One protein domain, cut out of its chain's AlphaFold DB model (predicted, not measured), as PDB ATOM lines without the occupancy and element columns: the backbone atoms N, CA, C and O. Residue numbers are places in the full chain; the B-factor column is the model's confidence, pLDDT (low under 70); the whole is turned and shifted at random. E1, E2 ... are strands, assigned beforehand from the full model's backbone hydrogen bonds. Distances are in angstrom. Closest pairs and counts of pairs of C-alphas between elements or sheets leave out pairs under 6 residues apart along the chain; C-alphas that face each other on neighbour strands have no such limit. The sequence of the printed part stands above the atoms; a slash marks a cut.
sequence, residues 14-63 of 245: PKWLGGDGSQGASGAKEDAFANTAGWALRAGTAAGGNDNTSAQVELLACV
ATOM      1  N   PRO A  14     139.431 160.082 169.295       85.38
ATOM      2  CA  PRO A  14     138.470 161.146 169.018       85.38
ATOM      3  C   PRO A  14     137.456 160.760 167.936       85.38
ATOM      4  O   PRO A  14     137.780 160.142 166.918       85.38
ATOM      5  N   LYS A  15     136.184 161.063 168.203       81.12
ATOM      6  CA  LYS A  15     135.046 160.580 167.400       81.12
ATOM      7  C   LYS A  15     134.792 161.393 166.139       81.12
ATOM      8  O   LYS A  15     134.173 160.867 165.226       81.12
ATOM      9  N   TRP A  16     135.261 162.635 166.119       79.94
ATOM     10  CA  TRP A  16     135.172 163.521 164.966       79.94
ATOM     11  C   TRP A  16     136.171 163.142 163.864       79.94
ATOM     12  O   TRP A  16     135.943 163.496 162.712       79.94
ATOM     13  N   LEU A  17     137.231 162.391 164.204       85.50
ATOM     14  CA  LEU A  17     138.157 161.859 163.212       85.50
ATOM     15  C   LEU A  17     137.468 160.819 162.328       85.50
ATOM     16  O   LEU A  17     136.715 159.975 162.836       85.50
ATOM     17  N   GLY A  18     137.773 160.852 161.030       86.06
ATOM     18  CA  GLY A  18     137.364 159.826 160.074       86.06
ATOM     19  C   GLY A  18     137.863 158.426 160.452       86.06
ATOM     20  O   GLY A  18     138.590 158.236 161.425       86.06
ATOM     21  N   GLY A  19     137.452 157.401 159.704       88.44
ATOM     22  CA  GLY A  19     138.037 156.062 159.849       88.44
ATOM     23  C   GLY A  19     139.539 156.061 159.547       88.44
ATOM     24  O   GLY A  19     140.058 157.046 159.013       88.44
ATOM     25  N   ASP A  20     140.222 154.954 159.850       86.06
ATOM     26  CA  ASP A  20     141.619 154.822 159.434       86.06
ATOM     27  C   ASP A  20     141.713 154.960 157.892       86.06
ATOM     28  O   ASP A  20     140.863 154.431 157.167       86.06
ATOM     29  N   GLY A  21     142.684 155.721 157.386       84.56
ATOM     30  CA  GLY A  21     142.881 156.031 155.963       84.56
ATOM     31  C   GLY A  21     142.014 157.168 155.401       84.56
ATOM     32  O   GLY A  21     142.015 157.392 154.188       84.56
ATOM     33  N   SER A  22     141.251 157.876 156.242       86.31
ATOM     34  CA  SER A  22     140.435 159.021 155.804       86.31
ATOM     35  C   SER A  22     141.285 160.247 155.478       86.31
ATOM     36  O   SER A  22     142.192 160.596 156.222       86.31
ATOM     37  N   GLN A  23     140.927 160.956 154.405       76.94
ATOM     38  CA  GLN A  23     141.616 162.166 153.948       76.94
ATOM     39  C   GLN A  23     140.721 163.408 154.097       76.94
ATOM     40  O   GLN A  23     139.495 163.310 154.031       76.94
ATOM     41  N   GLY A  24     141.327 164.591 154.240       71.50
ATOM     42  CA  GLY A  24     140.621 165.879 154.306       71.50
ATOM     43  C   GLY A  24     140.395 166.403 155.730       71.50
ATOM     44  O   GLY A  24     141.058 165.972 156.669       71.50
ATOM     45  N   ALA A  25     139.466 167.355 155.887       67.88
ATOM     46  CA  ALA A  25     139.245 168.098 157.138       67.88
ATOM     47  C   ALA A  25     138.841 167.213 158.330       67.88
ATOM     48  O   ALA A  25     139.124 167.544 159.476       67.88
ATOM     49  N   SER A  26     138.214 166.067 158.058       75.12
ATOM     50  CA  SER A  26     137.837 165.102 159.088       75.12
ATOM     51  C   SER A  26     139.032 164.334 159.653       75.12
ATOM     52  O   SER A  26     138.889 163.750 160.713       75.12
ATOM     53  N   GLY A  27     140.185 164.298 158.974       82.94
ATOM     54  CA  GLY A  27     141.388 163.590 159.428       82.94
ATOM     55  C   GLY A  27     141.283 162.072 159.514       82.94
ATOM     56  O   GLY A  27     140.193 161.493 159.486       82.94
ATOM     57  N   ALA A  28     142.439 161.430 159.645       88.94
ATOM     58  CA  ALA A  28     142.569 159.986 159.770       88.94
ATOM     59  C   ALA A  28     142.692 159.591 161.254       88.94
ATOM     60  O   ALA A  28     143.377 160.252 162.041       88.94
ATOM     61  N   LYS A  29     142.022 158.515 161.686       88.94
ATOM     62  CA  LYS A  29     142.080 158.058 163.090       88.94
ATOM     63  C   LYS A  29     143.471 157.599 163.512       88.94
ATOM     64  O   LYS A  29     143.753 157.591 164.711       88.94
ATOM     65  N   GLU A  30     144.315 157.181 162.583       89.44
ATOM     66  CA  GLU A  30     145.704 156.786 162.812       89.44
ATOM     67  C   GLU A  30     146.631 157.970 163.103       89.44
ATOM     68  O   GLU A  30     147.687 157.769 163.699       89.44
ATOM     69  N   ASP A  31     146.225 159.197 162.760       89.19
ATOM     70  CA  ASP A  31     146.984 160.402 163.096       89.19
ATOM     71  C   ASP A  31     146.801 160.811 164.565       89.19
ATOM     72  O   ASP A  31     147.593 161.596 165.093       89.19
ATOM     73  N   ALA A  32     145.784 160.275 165.250       89.19
ATOM     74  CA  ALA A  32     145.601 160.470 166.683       89.19
ATOM     75  C   ALA A  32     146.410 159.463 167.503       89.19
ATOM     76  O   ALA A  32     146.281 158.247 167.345       89.19
ATOM     77  N   PHE A  33     147.169 159.968 168.471       87.69
ATOM     78  CA  PHE A  33     147.985 159.158 169.368       87.69
ATOM     79  C   PHE A  33     147.904 159.656 170.810       87.69
ATOM     80  O   PHE A  33     147.633 160.824 171.067       87.69
ATOM     81  N   ALA A  34     148.110 158.761 171.774       87.25
ATOM     82  CA  ALA A  34     148.108 159.126 173.185       87.25
ATOM     83  C   ALA A  34     149.490 159.645 173.613       87.25
ATOM     84  O   ALA A  34     150.513 159.038 173.293       87.25
ATOM     85  N   ASN A  35     149.520 160.734 174.377       84.25
ATOM     86  CA  ASN A  35     150.700 161.216 175.091       84.25
ATOM     87  C   ASN A  35     150.386 161.382 176.593       84.25
ATOM     88  O   ASN A  35     149.316 160.999 177.067       84.25
ATOM     89  N   THR A  36     151.320 161.945 177.362       80.38
ATOM     90  CA  THR A  36     151.172 162.128 178.818       80.38
ATOM     91  C   THR A  36     150.051 163.087 179.227       80.38
ATOM     92  O   THR A  36     149.657 163.075 180.390       80.38
ATOM     93  N   ALA A  37     149.528 163.892 178.303       76.38
ATOM     94  CA  ALA A  37     148.471 164.866 178.549       76.38
ATOM     95  C   ALA A  37     147.128 164.516 177.870       76.38
ATOM     96  O   ALA A  37     146.131 165.179 178.143       76.38
ATOM     97  N   GLY A  38     147.054 163.455 177.053       83.12
ATOM     98  CA  GLY A  38     145.800 162.961 176.472       83.12
ATOM     99  C   GLY A  38     145.934 162.471 175.031       83.12
ATOM    100  O   GLY A  38     146.993 161.997 174.621       83.12
ATOM    101  N   TRP A  39     144.845 162.565 174.262       85.94
ATOM    102  CA  TRP A  39     144.882 162.358 172.813       85.94
ATOM    103  C   TRP A  39     145.500 163.584 172.135       85.94
ATOM    104  O   TRP A  39     145.058 164.712 172.342       85.94
ATOM    105  N   ALA A  40     146.511 163.348 171.316       87.62
ATOM    106  CA  ALA A  40     147.191 164.337 170.502       87.62
ATOM    107  C   ALA A  40     147.032 163.982 169.023       87.62
ATOM    108  O   ALA A  40     146.793 162.818 168.689       87.62
ATOM    109  N   LEU A  41     147.156 164.974 168.147       87.56
ATOM    110  CA  LEU A  41     147.071 164.781 166.705       87.56
ATOM    111  C   LEU A  41     148.418 165.065 166.046       87.56
ATOM    112  O   LEU A  41     149.099 166.034 166.389       87.56
ATOM    113  N   ARG A  42     148.811 164.215 165.092       86.12
ATOM    114  CA  ARG A  42     150.012 164.416 164.280       86.12
ATOM    115  C   ARG A  42     150.012 165.818 163.654       86.12
ATOM    116  O   ARG A  42     149.039 166.222 163.017       86.12
ATOM    117  N   ALA A  43     151.127 166.531 163.820       85.25
ATOM    118  CA  ALA A  43     151.333 167.861 163.251       85.25
ATOM    119  C   ALA A  43     151.344 167.838 161.713       85.25
ATOM    120  O   ALA A  43     151.694 166.825 161.098       85.25
ATOM    121  N   GLY A  44     150.999 168.972 161.099       80.19
ATOM    122  CA  GLY A  44     150.968 169.126 159.645       80.19
ATOM    123  C   GLY A  44     149.854 168.341 158.959       80.19
ATOM    124  O   GLY A  44     149.962 168.033 157.772       80.19
ATOM    125  N   THR A  45     148.809 167.974 159.700       78.44
ATOM    126  CA  THR A  45     147.602 167.363 159.140       78.44
ATOM    127  C   THR A  45     146.518 168.428 159.026       78.44
ATOM    128  O   THR A  45     146.330 169.239 159.932       78.44
ATOM    129  N   ALA A  46     145.750 168.410 157.932       75.12
ATOM    130  CA  ALA A  46     144.633 169.342 157.741       75.12
ATOM    131  C   ALA A  46     143.611 169.282 158.897       75.12
ATOM    132  O   ALA A  46     142.954 170.270 159.207       75.12
ATOM    133  N   ALA A  47     143.511 168.126 159.553       74.88
ATOM    134  CA  ALA A  47     142.620 167.878 160.676       74.88
ATOM    135  C   ALA A  47     143.059 168.523 162.000       74.88
ATOM    136  O   ALA A  47     142.227 168.675 162.890       74.88
ATOM    137  N   GLY A  48     144.333 168.906 162.140       71.19
ATOM    138  CA  GLY A  48     144.804 169.688 163.291       71.19
ATOM    139  C   GLY A  48     144.428 171.163 163.196       71.19
ATOM    140  O   GLY A  48     144.461 171.884 164.182       71.19
ATOM    141  N   GLY A  49     144.027 171.629 162.010       69.56
ATOM    142  CA  GLY A  49     143.884 173.063 161.750       69.56
ATOM    143  C   GLY A  49     145.231 173.775 161.581       69.56
ATOM    144  O   GLY A  49     145.263 174.999 161.502       69.56
ATOM    145  N   ASN A  50     146.326 173.012 161.489       67.25
ATOM    146  CA  ASN A  50     147.687 173.496 161.310       67.25
ATOM    147  C   ASN A  50     148.438 172.597 160.314       67.25
ATOM    148  O   ASN A  50     148.802 171.455 160.614       67.25
ATOM    149  N   ASP A  51     148.662 173.112 159.108       69.81
ATOM    150  CA  ASP A  51     149.340 172.419 158.009       69.81
ATOM    151  C   ASP A  51     150.877 172.518 158.081       69.81
ATOM    152  O   ASP A  51     151.588 171.910 157.275       69.81
ATOM    153  N   ASN A  52     151.421 173.202 159.094       76.81
ATOM    154  CA  ASN A  52     152.854 173.255 159.333       76.81
ATOM    155  C   ASN A  52     153.366 171.935 159.937       76.81
ATOM    156  O   ASN A  52     153.241 171.667 161.131       76.81
ATOM    157  N   THR A  53     154.033 171.127 159.114       77.44
ATOM    158  CA  THR A  53     154.641 169.842 159.513       77.44
ATOM    159  C   THR A  53     155.772 169.968 160.534       77.44
ATOM    160  O   THR A  53     156.148 168.972 161.149       77.44
ATOM    161  N   SER A  54     156.309 171.174 160.733       81.50
ATOM    162  CA  SER A  54     157.340 171.467 161.736       81.50
ATOM    163  C   SER A  54     156.771 172.020 163.046       81.50
ATOM    164  O   SER A  54     157.538 172.347 163.952       81.50
ATOM    165  N   ALA A  55     155.448 172.159 163.159       75.94
ATOM    166  CA  ALA A  55     154.812 172.588 164.394       75.94
ATOM    167  C   ALA A  55     154.944 171.526 165.496       75.94
ATOM    168  O   ALA A  55     155.131 170.332 165.242       75.94
ATOM    169  N   GLN A  56     154.822 171.970 166.747       76.56
ATOM    170  CA  GLN A  56     154.627 171.038 167.851       76.56
ATOM    171  C   GLN A  56     153.303 170.291 167.660       76.56
ATOM    172  O   GLN A  56     152.339 170.832 167.128       76.56
ATOM    173  N   VAL A  57     153.273 169.037 168.105       74.62
ATOM    174  CA  VAL A  57     152.061 168.211 168.109       74.62
ATOM    175  C   VAL A  57     150.977 168.894 168.947       74.62
ATOM    176  O   VAL A  57     151.243 169.315 170.074       74.62
ATOM    177  N   GLU A  58     149.752 168.940 168.428       72.62
ATOM    178  CA  GLU A  58     148.618 169.588 169.085       72.62
ATOM    179  C   GLU A  58     147.877 168.628 170.022       72.62
ATOM    180  O   GLU A  58     147.583 167.474 169.691       72.62
ATOM    181  N   LEU A  59     147.582 169.119 171.226       73.38
ATOM    182  CA  LEU A  59     146.778 168.424 172.224       73.38
ATOM    183  C   LEU A  59     145.299 168.692 171.971       73.38
ATOM    184  O   LEU A  59     144.858 169.838 171.968       73.38
ATOM    185  N   LEU A  60     144.519 167.624 171.811       70.19
ATOM    186  CA  LEU A  60     143.084 167.737 171.598       70.19
ATOM    187  C   LEU A  60     142.376 167.922 172.940       70.19
ATOM    188  O   LEU A  60     142.233 166.978 173.720       70.19
ATOM    189  N   ALA A  61     141.892 169.137 173.196       65.62
ATOM    190  CA  ALA A  61     141.051 169.432 174.347       65.62
ATOM    191  C   ALA A  61     139.570 169.387 173.946       65.62
ATOM    192  O   ALA A  61     139.082 170.257 173.231       65.62
ATOM    193  N   CYS A  62     138.835 168.393 174.443       68.06
ATOM    194  CA  CYS A  62     137.375 168.447 174.449       68.06
ATOM    195  C   CYS A  62     136.896 168.893 175.820       68.06
ATOM    196  O   CYS A  62     137.025 168.160 176.801       68.06
ATOM    197  N   VAL A  63     136.328 170.094 175.870       67.81
ATOM    198  CA  VAL A  63     135.815 170.703 177.095       67.81
ATOM    199  C   VAL A  63     134.293 170.585 177.099       67.81
ATOM    200  O   VAL A  63     133.607 171.184 176.273       67.81
TER     201      VAL A  63
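This is residues 14 to 63 of the 245 residues of an uncharacterized protein of marine metagenome (UniProt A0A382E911). There is little regular structure here: a small two-stranded hairpin, E1 then E2, stands between two long looping stretches, residues 14 to 31 before it and residues 42 to 63 after it. The second stretch loops out and folds back so that residues 58 to 59 pair with E2. The printed part has 50 residues, 8 of them in named strands, with no named helix; the class is all strand and the sheet antiparallel. It is compact, with a radius of gyration of the C-alphas of 10.1 A and spans of 26 by 24 by 18 A.

E1, residues 32 to 35, and E2, residues 38 to 41, form a hairpin through a tight link. They are antiparallel neighbours, with 138 degrees between their directions. C-alphas 32 and 41 face each other at 4.6 A. N 33 and O 40, 2.9 A apart, and N 40 and O 33, 2.8 A apart, are within hydrogen-bond range. Residues 40 to 41 of E2 pair antiparallel with residues 58 to 59.

E1 begins at C-alpha 32 (145.601, 160.470, 166.683) and spans 9.9 A. E2 spans 10.0 A, ending at C-alpha 41 (147.071, 164.781, 166.705).

The C-alphas farthest apart, of Gly 24 and Thr 36, are 26.9 A apart. The printed part has no cut. Its mean pLDDT is 79.6; residues 25, 49 to 51 and 61 to 63 are under 70.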